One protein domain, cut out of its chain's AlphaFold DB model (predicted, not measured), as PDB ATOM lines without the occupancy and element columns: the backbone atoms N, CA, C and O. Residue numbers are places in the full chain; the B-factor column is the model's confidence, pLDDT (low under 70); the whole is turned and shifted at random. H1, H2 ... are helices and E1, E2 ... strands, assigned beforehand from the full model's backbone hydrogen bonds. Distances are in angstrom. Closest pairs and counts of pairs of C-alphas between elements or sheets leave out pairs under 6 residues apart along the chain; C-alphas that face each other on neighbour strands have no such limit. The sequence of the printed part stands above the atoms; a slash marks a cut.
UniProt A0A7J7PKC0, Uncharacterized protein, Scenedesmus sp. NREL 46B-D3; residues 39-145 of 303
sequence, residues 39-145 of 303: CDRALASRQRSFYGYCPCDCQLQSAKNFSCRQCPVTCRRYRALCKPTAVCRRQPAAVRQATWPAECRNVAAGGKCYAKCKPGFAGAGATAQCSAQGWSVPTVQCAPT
ATOM      1  N   CYS A  39     -32.858  40.817  49.311       44.56
ATOM      2  CA  CYS A  39     -34.173  40.465  49.845       44.56
ATOM      3  C   CYS A  39     -34.296  40.783  51.349       44.56
ATOM      4  O   CYS A  39     -35.261  41.425  51.754       44.56
ATOM      5  N   ASP A  40     -33.282  40.458  52.154       46.78
ATOM      6  CA  ASP A  40     -33.250  40.747  53.593       46.78
ATOM      7  C   ASP A  40     -33.101  42.242  53.879       46.78
ATOM      8  O   ASP A  40     -33.651  42.738  54.854       46.78
ATOM      9  N   ARG A  41     -32.416  43.001  53.011       45.31
ATOM     10  CA  ARG A  41     -32.305  44.465  53.152       45.31
ATOM     11  C   ARG A  41     -33.615  45.185  52.825       45.31
ATOM     12  O   ARG A  41     -33.960  46.146  53.509       45.31
ATOM     13  N   ALA A  42     -34.347  44.713  51.814       44.44
ATOM     14  CA  ALA A  42     -35.676  45.225  51.474       44.44
ATOM     15  C   ALA A  42     -36.736  44.829  52.520       44.44
ATOM     16  O   ALA A  42     -37.660  45.603  52.780       44.44
ATOM     17  N   LEU A  43     -36.583  43.663  53.162       47.66
ATOM     18  CA  LEU A  43     -37.380  43.279  54.328       47.66
ATOM     19  C   LEU A  43     -37.013  44.111  55.567       47.66
ATOM     20  O   LEU A  43     -37.911  44.640  56.216       47.66
ATOM     21  N   ALA A  44     -35.727  44.306  55.864       43.75
ATOM     22  CA  ALA A  44     -35.270  45.057  57.036       43.75
ATOM     23  C   ALA A  44     -35.587  46.563  56.955       43.75
ATOM     24  O   ALA A  44     -35.876  47.179  57.981       43.75
ATOM     25  N   SER A  45     -35.585  47.171  55.758       44.47
ATOM     26  CA  SER A  45     -35.978  48.583  55.614       44.47
ATOM     27  C   SER A  45     -37.489  48.797  55.762       44.47
ATOM     28  O   SER A  45     -37.903  49.842  56.259       44.47
ATOM     29  N   ARG A  46     -38.319  47.799  55.418       48.31
ATOM     30  CA  ARG A  46     -39.781  47.843  55.618       48.31
ATOM     31  C   ARG A  46     -40.242  47.339  56.990       48.31
ATOM     32  O   ARG A  46     -41.335  47.702  57.417       48.31
ATOM     33  N   GLN A  47     -39.407  46.592  57.715       44.97
ATOM     34  CA  GLN A  47     -39.660  46.172  59.102       44.97
ATOM     35  C   GLN A  47     -39.760  47.343  60.094       44.97
ATOM     36  O   GLN A  47     -40.343  47.173  61.159       44.97
ATOM     37  N   ARG A  48     -39.259  48.541  59.759       46.50
ATOM     38  CA  ARG A  48     -39.414  49.724  60.628       46.50
ATOM     39  C   ARG A  48     -40.787  50.394  60.549       46.50
ATOM     40  O   ARG A  48     -41.105  51.164  61.446       46.50
ATOM     41  N   SER A  49     -41.605  50.103  59.534       45.59
ATOM     42  CA  SER A  49     -42.904  50.777  59.354       45.59
ATOM     43  C   SER A  49     -44.121  49.888  59.598       45.59
ATOM     44  O   SER A  49     -45.228  50.404  59.676       45.59
ATOM     45  N   PHE A  50     -43.947  48.575  59.757       42.47
ATOM     46  CA  PHE A  50     -45.042  47.661  60.080       42.47
ATOM     47  C   PHE A  50     -44.581  46.676  61.155       42.47
ATOM     48  O   PHE A  50     -43.995  45.634  60.863       42.47
ATOM     49  N   TYR A  51     -44.857  47.016  62.416       34.28
ATOM     50  CA  TYR A  51     -44.865  46.062  63.522       34.28
ATOM     51  C   TYR A  51     -45.963  45.026  63.253       34.28
ATOM     52  O   TYR A  51     -47.128  45.201  63.586       34.28
ATOM     53  N   GLY A  52     -45.572  43.959  62.572       35.44
ATOM     54  CA  GLY A  52     -46.422  42.838  62.214       35.44
ATOM     55  C   GLY A  52     -45.521  41.724  61.720       35.44
ATOM     56  O   GLY A  52     -45.367  41.526  60.517       35.44
ATOM     57  N   TYR A  53     -44.854  41.065  62.666       38.81
ATOM     58  CA  TYR A  53     -44.061  39.858  62.454       38.81
ATOM     59  C   TYR A  53     -44.781  38.917  61.469       38.81
ATOM     60  O   TYR A  53     -45.868  38.427  61.759       38.81
ATOM     61  N   CYS A  54     -44.167  38.634  60.319       38.81
ATOM     62  CA  CYS A  54     -44.445  37.415  59.561       38.81
ATOM     63  C   CYS A  54     -43.369  36.394  59.950       38.81
ATOM     64  O   CYS A  54     -42.297  36.404  59.341       38.81
ATOM     65  N   PRO A  55     -43.594  35.538  60.965       42.94
ATOM     66  CA  PRO A  55     -42.719  34.411  61.248       42.94
ATOM     67  C   PRO A  55     -42.990  33.339  60.189       42.94
ATOM     68  O   PRO A  55     -43.679  32.352  60.423       42.94
ATOM     69  N   CYS A  56     -42.507  33.560  58.971       44.28
ATOM     70  CA  CYS A  56     -42.462  32.501  57.978       44.28
ATOM     71  C   CYS A  56     -41.177  31.719  58.234       44.28
ATOM     72  O   CYS A  56     -40.127  32.043  57.679       44.28
ATOM     73  N   ASP A  57     -41.262  30.709  59.098       42.16
ATOM     74  CA  ASP A  57     -40.242  29.671  59.236       42.16
ATOM     75  C   ASP A  57     -40.241  28.845  57.937       42.16
ATOM     76  O   ASP A  57     -40.881  27.800  57.800       42.16
ATOM     77  N   CYS A  58     -39.627  29.399  56.890       47.09
ATOM     78  CA  CYS A  58     -39.457  28.736  55.604       47.09
ATOM     79  C   CYS A  58     -38.365  27.672  55.753       47.09
ATOM     80  O   CYS A  58     -37.243  27.833  55.275       47.09
ATOM     81  N   GLN A  59     -38.706  26.575  56.431       42.62
ATOM     82  CA  GLN A  59     -37.913  25.353  56.484       42.62
ATOM     83  C   GLN A  59     -37.673  24.849  55.055       42.62
ATOM     84  O   GLN A  59     -38.581  24.419  54.340       42.62
ATOM     85  N   LEU A  60     -36.417  24.945  54.625       41.31
ATOM     86  CA  LEU A  60     -35.945  24.610  53.288       41.31
ATOM     87  C   LEU A  60     -35.868  23.077  53.148       41.31
ATOM     88  O   LEU A  60     -34.789  22.498  53.184       41.31
ATOM     89  N   GLN A  61     -37.017  22.399  53.034       42.97
ATOM     90  CA  GLN A  61     -37.074  20.929  53.108       42.97
ATOM     91  C   GLN A  61     -36.382  20.200  51.946       42.97
ATOM     92  O   GLN A  61     -36.012  19.042  52.099       42.97
ATOM     93  N   SER A  62     -36.182  20.829  50.787       43.25
ATOM     94  CA  SER A  62     -35.391  20.284  49.674       43.25
ATOM     95  C   SER A  62     -35.444  21.257  48.502       43.25
ATOM     96  O   SER A  62     -36.484  21.855  48.226       43.25
ATOM     97  N   ALA A  63     -34.349  21.373  47.749       48.16
ATOM     98  CA  ALA A  63     -34.196  22.296  46.623       48.16
ATOM     99  C   ALA A  63     -35.139  22.045  45.422       48.16
ATOM    100  O   ALA A  63     -34.934  22.637  44.363       48.16
ATOM    101  N   LYS A  64     -36.122  21.145  45.556       41.31
ATOM    102  CA  LYS A  64     -37.099  20.808  44.518       41.31
ATOM    103  C   LYS A  64     -38.557  21.095  44.896       41.31
ATOM    104  O   LYS A  64     -39.372  21.110  43.988       41.31
ATOM    105  N   ASN A  65     -38.896  21.373  46.161       42.47
ATOM    106  CA  ASN A  65     -40.282  21.647  46.567       42.47
ATOM    107  C   ASN A  65     -40.347  22.708  47.677       42.47
ATOM    108  O   ASN A  65     -40.200  22.404  48.857       42.47
ATOM    109  N   PHE A  66     -40.604  23.962  47.297       48.88
ATOM    110  CA  PHE A  66     -40.962  25.023  48.242       48.88
ATOM    111  C   PHE A  66     -42.449  24.878  48.600       48.88
ATOM    112  O   PHE A  66     -43.329  25.424  47.932       48.88
ATOM    113  N   SER A  67     -42.744  24.083  49.628       44.56
ATOM    114  CA  SER A  67     -44.102  23.907  50.144       44.56
ATOM    115  C   SER A  67     -44.340  24.859  51.318       44.56
ATOM    116  O   SER A  67     -44.229  24.471  52.478       44.56
ATOM    117  N   CYS A  68     -44.711  26.109  51.032       48.12
ATOM    118  CA  CYS A  68     -45.268  27.020  52.036       48.12
ATOM    119  C   CYS A  68     -46.685  26.552  52.409       48.12
ATOM    120  O   CYS A  68     -47.664  27.034  51.842       48.12
ATOM    121  N   ARG A  69     -46.809  25.576  53.317       50.78
ATOM    122  CA  ARG A  69     -48.120  25.017  53.703       50.78
ATOM    123  C   ARG A  69     -48.953  25.944  54.594       50.78
ATOM    124  O   ARG A  69     -50.156  25.742  54.670       50.78
ATOM    125  N   GLN A  70     -48.361  26.973  55.203       49.31
ATOM    126  CA  GLN A  70     -49.051  27.870  56.144       49.31
ATOM    127  C   GLN A  70     -48.615  29.340  56.022       49.31
ATOM    128  O   GLN A  70     -48.469  30.041  57.016       49.31
ATOM    129  N   CYS A  71     -48.423  29.851  54.801       48.22
ATOM    130  CA  CYS A  71     -48.297  31.301  54.638       48.22
ATOM    131  C   CYS A  71     -49.691  31.932  54.462       48.22
ATOM    132  O   CYS A  71     -50.407  31.533  53.537       48.22
ATOM    133  N   PRO A  72     -50.091  32.914  55.299       55.44
ATOM    134  CA  PRO A  72     -51.332  33.655  55.106       55.44
ATOM    135  C   PRO A  72     -51.351  34.329  53.727       55.44
ATOM    136  O   PRO A  72     -50.316  34.603  53.113       55.44
ATOM    137  N   VAL A  73     -52.559  34.565  53.220       57.84
ATOM    138  CA  VAL A  73     -52.893  34.948  51.832       57.84
ATOM    139  C   VAL A  73     -52.096  36.158  51.305       57.84
ATOM    140  O   VAL A  73     -51.892  36.296  50.098       57.84
ATOM    141  N   THR A  74     -51.560  36.989  52.200       58.28
ATOM    142  CA  THR A  74     -50.665  38.118  51.910       58.28
ATOM    143  C   THR A  74     -49.329  37.713  51.269       58.28
ATOM    144  O   THR A  74     -48.801  38.470  50.454       58.28
ATOM    145  N   CYS A  75     -48.813  36.500  51.497       52.88
ATOM    146  CA  CYS A  75     -47.584  36.016  50.847       52.88
ATOM    147  C   CYS A  75     -47.742  35.710  49.347       52.88
ATOM    148  O   CYS A  75     -46.740  35.682  48.629       52.88
ATOM    149  N   ARG A  76     -48.966  35.516  48.826       60.69
ATOM    150  CA  ARG A  76     -49.160  35.249  47.384       60.69
ATOM    151  C   ARG A  76     -48.732  36.427  46.506       60.69
ATOM    152  O   ARG A  76     -48.206  36.187  45.425       60.69
ATOM    153  N   ARG A  77     -48.872  37.674  46.980       62.47
ATOM    154  CA  ARG A  77     -48.404  38.868  46.244       62.47
ATOM    155  C   ARG A  77     -46.879  39.000  46.224       62.47
ATOM    156  O   ARG A  77     -46.332  39.476  45.237       62.47
ATOM    157  N   TYR A  78     -46.179  38.517  47.251       60.16
ATOM    158  CA  TYR A  78     -44.711  38.577  47.312       60.16
ATOM    159  C   TYR A  78     -44.014  37.433  46.567       60.16
ATOM    160  O   TYR A  78     -42.817  37.511  46.295       60.16
ATOM    161  N   ARG A  79     -44.758  36.401  46.148       61.59
ATOM    162  CA  ARG A  79     -44.218  35.270  45.382       61.59
ATOM    163  C   ARG A  79     -43.604  35.689  44.038       61.59
ATOM    164  O   ARG A  79     -42.683  35.032  43.574       61.59
ATOM    165  N   ALA A  80     -44.067  36.795  43.449       60.72
ATOM    166  CA  ALA A  80     -43.494  37.357  42.221       60.72
ATOM    167  C   ALA A  80     -42.160  38.102  42.449       60.72
ATOM    168  O   ALA A  80     -41.372  38.249  41.516       60.72
ATOM    169  N   LEU A  81     -41.894  38.552  43.680       63.72
ATOM    170  CA  LEU A  81     -40.677  39.290  44.046       63.72
ATOM    171  C   LEU A  81     -39.558  38.357  44.529       63.72
ATOM    172  O   LEU A  81     -38.380  38.657  44.348       63.72
ATOM    173  N   CYS A  82     -39.907  37.188  45.067       61.41
ATOM    174  CA  CYS A  82     -38.954  36.126  45.380       61.41
ATOM    175  C   CYS A  82     -38.673  35.270  44.138       61.41
ATOM    176  O   CYS A  82     -39.015  34.086  44.097       61.41
ATOM    177  N   LYS A  83     -38.035  35.848  43.111       67.88
ATOM    178  CA  LYS A  83     -37.394  35.007  42.090       67.88
ATOM    179  C   LYS A  83     -36.310  34.188  42.796       67.88
ATOM    180  O   LYS A  83     -35.510  34.790  43.516       67.88
ATOM    181  N   PRO A  84     -36.279  32.851  42.639       69.06
ATOM    182  CA  PRO A  84     -35.212  32.049  43.212       69.06
ATOM    183  C   PRO A  84     -33.895  32.618  42.696       69.06
ATOM    184  O   PRO A  84     -33.649  32.638  41.488       69.06
ATOM    185  N   THR A  85     -33.080  33.157  43.601       82.06
ATOM    186  CA  THR A  85     -31.737  33.599  43.251       82.06
ATOM    187  C   THR A  85     -31.018  32.377  42.712       82.06
ATOM    188  O   THR A  85     -30.957  31.338  43.369       82.06
ATOM    189  N   ALA A  86     -30.542  32.462  41.472       93.31
ATOM    190  CA  ALA A  86     -29.753  31.388  40.899       93.31
ATOM    191  C   ALA A  86     -28.576  31.095  41.841       93.31
ATOM    192  O   ALA A  86     -27.940  32.013  42.360       93.31
ATOM    193  N   VAL A  87     -28.324  29.818  42.111       96.50
ATOM    194  CA  VAL A  87     -27.244  29.380  42.999       96.50
ATOM    195  C   VAL A  87     -26.280  28.532  42.190       96.50
ATOM    196  O   VAL A  87     -26.666  27.502  41.628       96.50
ATOM    197  N   CYS A  88     -25.009  28.918  42.183       97.56
ATOM    198  CA  CYS A  88     -23.953  28.126  41.579       97.56
ATOM    199  C   CYS A  88     -23.584  26.968  42.513       97.56
ATOM    200  O   CYS A  88     -22.796  27.111  43.447       97.56
ATOM    201  N   ARG A  89     -24.200  25.801  42.283       97.31
ATOM    202  CA  ARG A  89     -24.038  24.611  43.142       97.31
ATOM    203  C   ARG A  89     -22.674  23.938  43.000       97.31
ATOM    204  O   ARG A  89     -22.120  23.435  43.972       97.31
ATOM    205  N   ARG A  90     -22.142  23.908  41.777       97.75
ATOM    206  CA  ARG A  90     -20.817  23.341  41.472       97.75
ATOM    207  C   ARG A  90     -19.736  24.387  41.724       97.75
ATOM    208  O   ARG A  90     -20.053  25.564  41.786       97.75
ATOM    209  N   GLN A  91     -18.482  23.972  41.874       97.81
ATOM    210  CA  GLN A  91     -17.346  24.903  41.872       97.81
ATOM    211  C   GLN A  91     -17.122  25.478  40.464       97.81
ATOM    212  O   GLN A  91     -17.586  24.869  39.491       97.81
ATOM    213  N   PRO A  92     -16.410  26.614  40.339       97.62
ATOM    214  CA  PRO A  92     -15.952  27.089  39.041       97.62
ATOM    215  C   PRO A  92     -15.090  26.027  38.350       97.62
ATOM    216  O   PRO A  92     -14.544  25.131  39.003       97.62
ATOM    217  N   ALA A  93     -14.945  26.144  37.029       97.81
ATOM    218  CA  ALA A  93     -14.073  25.260  36.267       97.81
ATOM    219  C   ALA A  93     -12.663  25.217  36.886       97.81
ATOM    220  O   ALA A  93     -12.117  26.236  37.330       97.81
ATOM    221  N   ALA A  94     -12.088  24.017  36.963       96.81
ATOM    222  CA  ALA A  94     -10.761  23.835  37.530       96.81
ATOM    223  C   ALA A  94      -9.721  24.539  36.651       96.81
ATOM    224  O   ALA A  94      -9.679  24.340  35.441       96.81
ATOM    225  N   VAL A  95      -8.855  25.332  37.277       97.50
ATOM    226  CA  VAL A  95      -7.724  25.981  36.608       97.50
ATOM    227  C   VAL A  95      -6.424  25.304  37.024       97.50
ATOM    228  O   VAL A  95      -6.267  24.831  38.155       97.50
ATOM    229  N   ARG A  96      -5.461  25.215  36.101       97.62
ATOM    230  CA  ARG A  96      -4.195  24.520  36.370       97.62
ATOM    231  C   ARG A  96      -3.406  25.190  37.494       97.62
ATOM    232  O   ARG A  96      -2.902  24.465  38.348       97.62
ATOM    233  N   GLN A  97      -3.384  26.524  37.550       97.69
ATOM    234  CA  GLN A  97      -2.567  27.282  38.504       97.69
ATOM    235  C   GLN A  97      -3.206  27.542  39.882       97.69
ATOM    236  O   GLN A  97      -2.502  28.022  40.765       97.69
ATOM    237  N   ALA A  98      -4.497  27.259  40.108       98.00
ATOM    238  CA  ALA A  98      -5.176  27.593  41.371       98.00
ATOM    239  C   ALA A  98      -6.146  26.494  41.837       98.00
ATOM    240  O   ALA A  98      -6.627  25.694  41.032       98.00
ATOM    241  N   THR A  99      -6.420  26.442  43.144       98.00
ATOM    242  CA  THR A  99      -7.343  25.466  43.752       98.00
ATOM    243  C   THR A  99      -8.509  26.189  44.422       98.00
ATOM    244  O   THR A  99      -8.301  27.014  45.312       98.00
ATOM    245  N   TRP A 100      -9.739  25.866  44.010       97.75
ATOM    246  CA  TRP A 100     -10.960  26.444  44.577       97.75
ATOM    247  C   TRP A 100     -11.277  25.853  45.960       97.75
ATOM    248  O   TRP A 100     -11.343  24.625  46.081       97.75
ATOM    249  N   PRO A 101     -11.526  26.678  46.996       97.69
ATOM    250  CA  PRO A 101     -11.985  26.186  48.292       97.69
ATOM    251  C   PRO A 101     -13.392  25.576  48.198       97.69
ATOM    252  O   PRO A 101     -14.173  25.879  47.289       97.69
ATOM    253  N   ALA A 102     -13.739  24.711  49.156       97.56
ATOM    254  CA  ALA A 102     -15.064  24.086  49.234       97.56
ATOM    255  C   ALA A 102     -16.196  25.120  49.402       97.56
ATOM    256  O   ALA A 102     -17.302  24.900  48.915       97.56
ATOM    257  N   GLU A 103     -15.886  26.278  49.994       96.88
ATOM    258  CA  GLU A 103     -16.788  27.426  50.173       96.88
ATOM    259  C   GLU A 103     -17.278  28.041  48.854       96.88
ATOM    260  O   GLU A 103     -18.301  28.721  48.831       96.88
ATOM    261  N   CYS A 104     -16.601  27.771  47.731       97.81
ATOM    262  CA  CYS A 104     -17.092  28.166  46.412       97.81
ATOM    263  C   CYS A 104     -18.287  27.331  45.933       97.81
ATOM    264  O   CYS A 104     -18.752  27.534  44.818       97.81
ATOM    265  N   ARG A 105     -18.774  26.356  46.706       97.44
ATOM    266  CA  ARG A 105     -20.000  25.618  46.381       97.44
ATOM    267  C   ARG A 105     -21.212  26.353  46.940       97.44
ATOM    268  O   ARG A 105     -21.161  26.908  48.030       97.44
ATOM    269  N   ASN A 106     -22.321  26.295  46.209       96.44
ATOM    270  CA  ASN A 106     -23.606  26.876  46.606       96.44
ATOM    271  C   ASN A 106     -23.563  28.397  46.844       96.44
ATOM    272  O   ASN A 106     -24.248  28.921  47.720       96.44
ATOM    273  N   VAL A 107     -22.775  29.119  46.047       97.00
ATOM    274  CA  VAL A 107     -22.720  30.584  46.104       97.00
ATOM    275  C   VAL A 107     -23.921  31.166  45.352       97.00
ATOM    276  O   VAL A 107     -24.212  30.752  44.232       97.00
ATOM    277  N   ALA A 108     -24.630  32.113  45.969       95.94
ATOM    278  CA  ALA A 108     -25.731  32.829  45.325       95.94
ATOM    279  C   ALA A 108     -25.230  33.711  44.166       95.94
ATOM    280  O   ALA A 108     -24.117  34.244  44.224       95.94
ATOM    281  N   ALA A 109     -26.057  33.897  43.136       96.06
ATOM    282  CA  ALA A 109     -25.772  34.792  42.018       96.06
ATOM    283  C   ALA A 109     -25.418  36.207  42.506       96.06
ATOM    284  O   ALA A 109     -26.014  36.727  43.448       96.06
ATOM    285  N   GLY A 110     -24.408  36.803  41.876       95.75
ATOM    286  CA  GLY A 110     -23.728  38.024  42.316       95.75
ATOM    287  C   GLY A 110     -22.535  37.766  43.245       95.75
ATOM    288  O   GLY A 110     -21.667  38.628  43.379       95.75
ATOM    289  N   GLY A 111     -22.442  36.582  43.858       97.00
ATOM    290  CA  GLY A 111     -21.320  36.212  44.715       97.00
ATOM    291  C   GLY A 111     -20.027  35.985  43.929       97.00
ATOM    292  O   GLY A 111     -20.031  35.408  42.843       97.00
ATOM    293  N   LYS A 112     -18.904  36.413  44.507       98.06
ATOM    294  CA  LYS A 112     -17.552  36.158  43.987       98.06
ATOM    295  C   LYS A 112     -16.893  35.046  44.792       98.06
ATOM    296  O   LYS A 112     -17.108  34.960  46.003       98.06
ATOM    297  N   CYS A 113     -16.091  34.218  44.130       98.31
ATOM    298  CA  CYS A 113     -15.213  33.270  44.796       98.31
ATOM    299  C   CYS A 113     -13.750  33.491  44.428       98.31
ATOM    300  O   CYS A 113     -13.433  33.882  43.304       98.31
ATOM    301  N   TYR A 114     -12.876  33.213  45.393       98.19
ATOM    302  CA  TYR A 114     -11.439  33.435  45.314       98.19
ATOM    303  C   TYR A 114     -10.712  32.111  45.557       98.19
ATOM    304  O   TYR A 114     -11.025  31.384  46.502       98.19
ATOM    305  N   ALA A 115      -9.739  31.799  44.710       98.31
ATOM    306  CA  ALA A 115      -8.857  30.646  44.839       98.31
ATOM    307  C   ALA A 115      -7.411  31.095  45.015       98.31
ATOM    308  O   ALA A 115      -6.942  32.017  44.349       98.31
ATOM    309  N   LYS A 116      -6.682  30.391  45.883       97.88
ATOM    310  CA  LYS A 116      -5.241  30.592  46.060       97.88
ATOM    311  C   LYS A 116      -4.473  29.897  44.934       97.88
ATOM    312  O   LYS A 116      -4.897  28.841  44.450       97.88
ATOM    313  N   CYS A 117      -3.333  30.470  44.549       98.31
ATOM    314  CA  CYS A 117      -2.408  29.816  43.628       98.31
ATOM    315  C   CYS A 117      -1.893  28.498  44.233       98.31
ATOM    316  O   CYS A 117      -1.686  28.391  45.445       98.31
ATOM    317  N   LYS A 118      -1.707  27.483  43.387       97.88
ATOM    318  CA  LYS A 118      -1.092  26.206  43.763       97.88
ATOM    319  C   LYS A 118       0.405  26.388  44.054       97.88
ATOM    320  O   LYS A 118       1.003  27.346  43.563       97.88
ATOM    321  N   PRO A 119       1.037  25.458  44.795       96.12
ATOM    322  CA  PRO A 119       2.488  25.452  44.976       96.12
ATOM    323  C   PRO A 119       3.233  25.530  43.634       96.12
ATOM    324  O   PRO A 119       2.861  24.852  42.677       96.12
ATOM    325  N   GLY A 120       4.272  26.366  43.566       95.62
ATOM    326  CA  GLY A 120       5.011  26.655  42.327       95.62
ATOM    327  C   GLY A 120       4.434  27.800  41.488       95.62
ATOM    328  O   GLY A 120       5.020  28.157  40.467       95.62
ATOM    329  N   PHE A 121       3.324  28.401  41.925       97.50
ATOM    330  CA  PHE A 121       2.772  29.628  41.362       97.50
ATOM    331  C   PHE A 121       2.654  30.711  42.442       97.50
ATOM    332  O   PHE A 121       2.393  30.423  43.609       97.50
ATOM    333  N   ALA A 122       2.845  31.969  42.054       96.69
ATOM    334  CA  ALA A 122       2.702  33.146  42.904       96.69
ATOM    335  C   ALA A 122       1.856  34.215  42.198       96.69
ATOM    336  O   ALA A 122       1.837  34.292  40.971       96.69
ATOM    337  N   GLY A 123       1.143  35.035  42.970       96.69
ATOM    338  CA  GLY A 123       0.305  36.116  42.449       96.69
ATOM    339  C   GLY A 123      -0.971  36.311  43.265       96.69
ATOM    340  O   GLY A 123      -1.088  35.801  44.380       96.69
ATOM    341  N   ALA A 124      -1.926  37.053  42.707       97.31
ATOM    342  CA  ALA A 124      -3.167  37.432  43.385       97.31
ATOM    343  C   ALA A 124      -4.207  36.295  43.480       97.31
ATOM    344  O   ALA A 124      -5.202  36.435  44.189       97.31
ATOM    345  N   GLY A 125      -3.983  35.157  42.811       97.75
ATOM    346  CA  GLY A 125      -4.891  34.005  42.844       97.75
ATOM    347  C   GLY A 125      -5.765  33.893  41.599       97.75
ATOM    348  O   GLY A 125      -5.412  34.380  40.529       97.75
ATOM    349  N   ALA A 126      -6.905  33.219  41.723       98.38
ATOM    350  CA  ALA A 126      -7.934  33.182  40.688       98.38
ATOM    351  C   ALA A 126      -9.277  33.663  41.242       98.38
ATOM    352  O   ALA A 126      -9.599  33.422  42.407       98.38
ATOM    353  N   THR A 127     -10.065  34.332  40.405       98.38
ATOM    354  CA  THR A 127     -11.380  34.871  40.776       98.38
ATOM    355  C   THR A 127     -12.446  34.445  39.778       98.38
ATOM    356  O   THR A 127     -12.189  34.387  38.580       98.38
ATOM    357  N   ALA A 128     -13.634  34.108  40.273       98.44
ATOM    358  CA  ALA A 128     -14.794  33.776  39.447       98.44
ATOM    359  C   ALA A 128     -16.061  34.365  40.075       98.44
ATOM    360  O   ALA A 128     -16.181  34.425  41.303       98.44
ATOM    361  N   GLN A 129     -17.010  34.795  39.247       98.31
ATOM    362  CA  GLN A 129     -18.274  35.377  39.690       98.31
ATOM    363  C   GLN A 129     -19.432  34.450  39.324       98.31
ATOM    364  O   GLN A 129     -19.527  33.973  38.198       98.31
ATOM    365  N   CYS A 130     -20.315  34.189  40.283       98.25
ATOM    366  CA  CYS A 130     -21.548  33.459  40.032       98.25
ATOM    367  C   CYS A 130     -22.577  34.416  39.417       98.25
ATOM    368  O   CYS A 130     -22.890  35.451  40.007       98.25
ATOM    369  N   SER A 131     -23.108  34.088  38.246       97.25
ATOM    370  CA  SER A 131     -24.215  34.785  37.589       97.25
ATOM    371  C   SER A 131     -25.468  33.903  37.568       97.25
ATOM    372  O   SER A 131     -25.459  32.764  38.038       97.25
ATOM    373  N   ALA A 132     -26.563  34.418  37.001       95.12
ATOM    374  CA  ALA A 132     -27.770  33.621  36.787       95.12
ATOM    375  C   ALA A 132     -27.555  32.429  35.835       95.12
ATOM    376  O   ALA A 132     -28.283  31.444  35.920       95.12
ATOM    377  N   GLN A 133     -26.546  32.510  34.963       96.50
ATOM    378  CA  GLN A 133     -26.220  31.490  33.960       96.50
ATOM    379  C   GLN A 133     -25.202  30.456  34.470       96.50
ATOM    380  O   GLN A 133     -25.003  29.426  33.834       96.50
ATOM    381  N   GLY A 134     -24.557  30.705  35.613       96.94
ATOM    382  CA  GLY A 134     -23.508  29.848  36.165       96.94
ATOM    383  C   GLY A 134     -22.259  30.636  36.546       96.94
ATOM    384  O   GLY A 134     -22.316  31.833  36.809       96.94
ATOM    385  N   TRP A 135     -21.113  29.961  36.619       98.00
ATOM    386  CA  TRP A 135     -19.838  30.630  36.883       98.00
ATOM    387  C   TRP A 135     -19.328  31.354  35.642       98.00
ATOM    388  O   TRP A 135     -19.314  30.779  34.556       98.00
ATOM    389  N   SER A 136     -18.844  32.582  35.823       98.12
ATOM    390  CA  SER A 136     -18.053  33.277  34.812       98.12
ATOM    391  C   SER A 136     -16.754  32.521  34.518       98.12
ATOM    392  O   SER A 136     -16.271  31.734  35.342       98.12
ATOM    393  N   VAL A 137     -16.140  32.818  33.370       98.19
ATOM    394  CA  VAL A 137     -14.768  32.380  33.083       98.19
ATOM    395  C   VAL A 137     -13.854  32.885  34.209       98.19
ATOM    396  O   VAL A 137     -13.936  34.063  34.571       98.19
ATOM    397  N   PRO A 138     -13.041  32.013  34.830       98.19
ATOM    398  CA  PRO A 138     -12.194  32.414  35.940       98.19
ATOM    399  C   PRO A 138     -11.019  33.269  35.459       98.19
ATOM    400  O   PRO A 138     -10.255  32.858  34.587       98.19
ATOM    401  N   THR A 139     -10.825  34.428  36.082       98.31
ATOM    402  CA  THR A 139      -9.660  35.287  35.849       98.31
ATOM    403  C   THR A 139      -8.516  34.811  36.733       98.31
ATOM    404  O   THR A 139      -8.616  34.879  37.961       98.31
ATOM    405  N   VAL A 140      -7.434  34.320  36.125       98.12
ATOM    406  CA  VAL A 140      -6.269  33.762  36.829       98.12
ATOM    407  C   VAL A 140      -5.108  34.752  36.801       98.12
ATOM    408  O   VAL A 140      -4.631  35.136  35.740       98.12
ATOM    409  N   GLN A 141      -4.615  35.120  37.979       97.88
ATOM    410  CA  GLN A 141      -3.449  35.976  38.201       97.88
ATOM    411  C   GLN A 141      -2.390  35.204  39.000       97.88
ATOM    412  O   GLN A 141      -1.931  35.635  40.056       97.88
ATOM    413  N   CYS A 142      -2.042  34.014  38.508       98.00
ATOM    414  CA  CYS A 142      -1.012  33.151  39.075       98.00
ATOM    415  C   CYS A 142       0.113  32.986  38.050       98.00
ATOM    416  O   CYS A 142      -0.042  32.264  37.063       98.00
ATOM    417  N   ALA A 143       1.243  33.640  38.294       97.12
ATOM    418  CA  ALA A 143       2.463  33.467  37.520       97.12
ATOM    419  C   ALA A 143       3.273  32.288  38.085       97.12
ATOM    420  O   ALA A 143       3.210  32.032  39.291       97.12
ATOM    421  N   PRO A 144       4.043  31.551  37.265       95.94
ATOM    422  CA  PRO A 144       5.010  30.592  37.781       95.94
ATOM    423  C   PRO A 144       5.929  31.316  38.762       95.94
ATOM    424  O   PRO A 144       6.503  32.353  38.422       95.94
ATOM    425  N   THR A 145       6.065  30.805  39.985       94.12
ATOM    426  CA  THR A 145       7.107  31.312  40.873       94.12
ATOM    427  C   THR A 145       8.401  30.976  40.161       94.12
ATOM    428  O   THR A 145       8.665  29.787  39.959       94.12
TER     429      THR A 145
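This is residues 39 to 145 of the 303 residues of an uncharacterized protein of Scenedesmus sp. NREL 46B-D3 (UniProt A0A7J7PKC0). There is little regular structure: a loose lobe of loops with the short helices H1 and H2, then a thin neck at residues 83 to 86, then a slender, twisted sheet with loop residues 98 to 99 paired to E1. Residues 40 to 53 stick out. The 107 printed residues run H1 H2 E1 E2 E3, mixed in class, with only 35 in named elements; the sheet E1 E2 E3 is an antiparallel meander, each strand beside the one before. It is only just loose, close to extended, with radius of gyration of the C-alphas 19.4 A and spans of 60 by 31 by 20 A.

H1, residues 39 to 46, begins at C-alpha 39 (-34.173, 40.465, 49.845) and measures 10.9 A. H2 is residues 75 to 78, 5.2 A. E1, 112 to 117, measures 16.4 A; E2, 121 to 131, 27.7 A, and bends by 59 degrees at residue 124; E3, 139 to 144, 15.5 A, ends at C-alpha 144 (5.010, 30.592, 37.781).

Hairpin E1 and E2 has N 113 and O 128 at 2.8 A; hairpin E2 and E3 has N 124 and O 141 at 3.0 A. H1 and H2 are apart and not on the sheet. In H1 every O i to N i+4 pair is within hydrogen-bond range; H2 is too short for one.

The farthest C-alphas, Val 73 and Thr 145, are 61.1 A apart. The printed part has no cut. Links H1 to H2 and H2 to E1 are long. Residues 39 to 84 have pLDDT under 70.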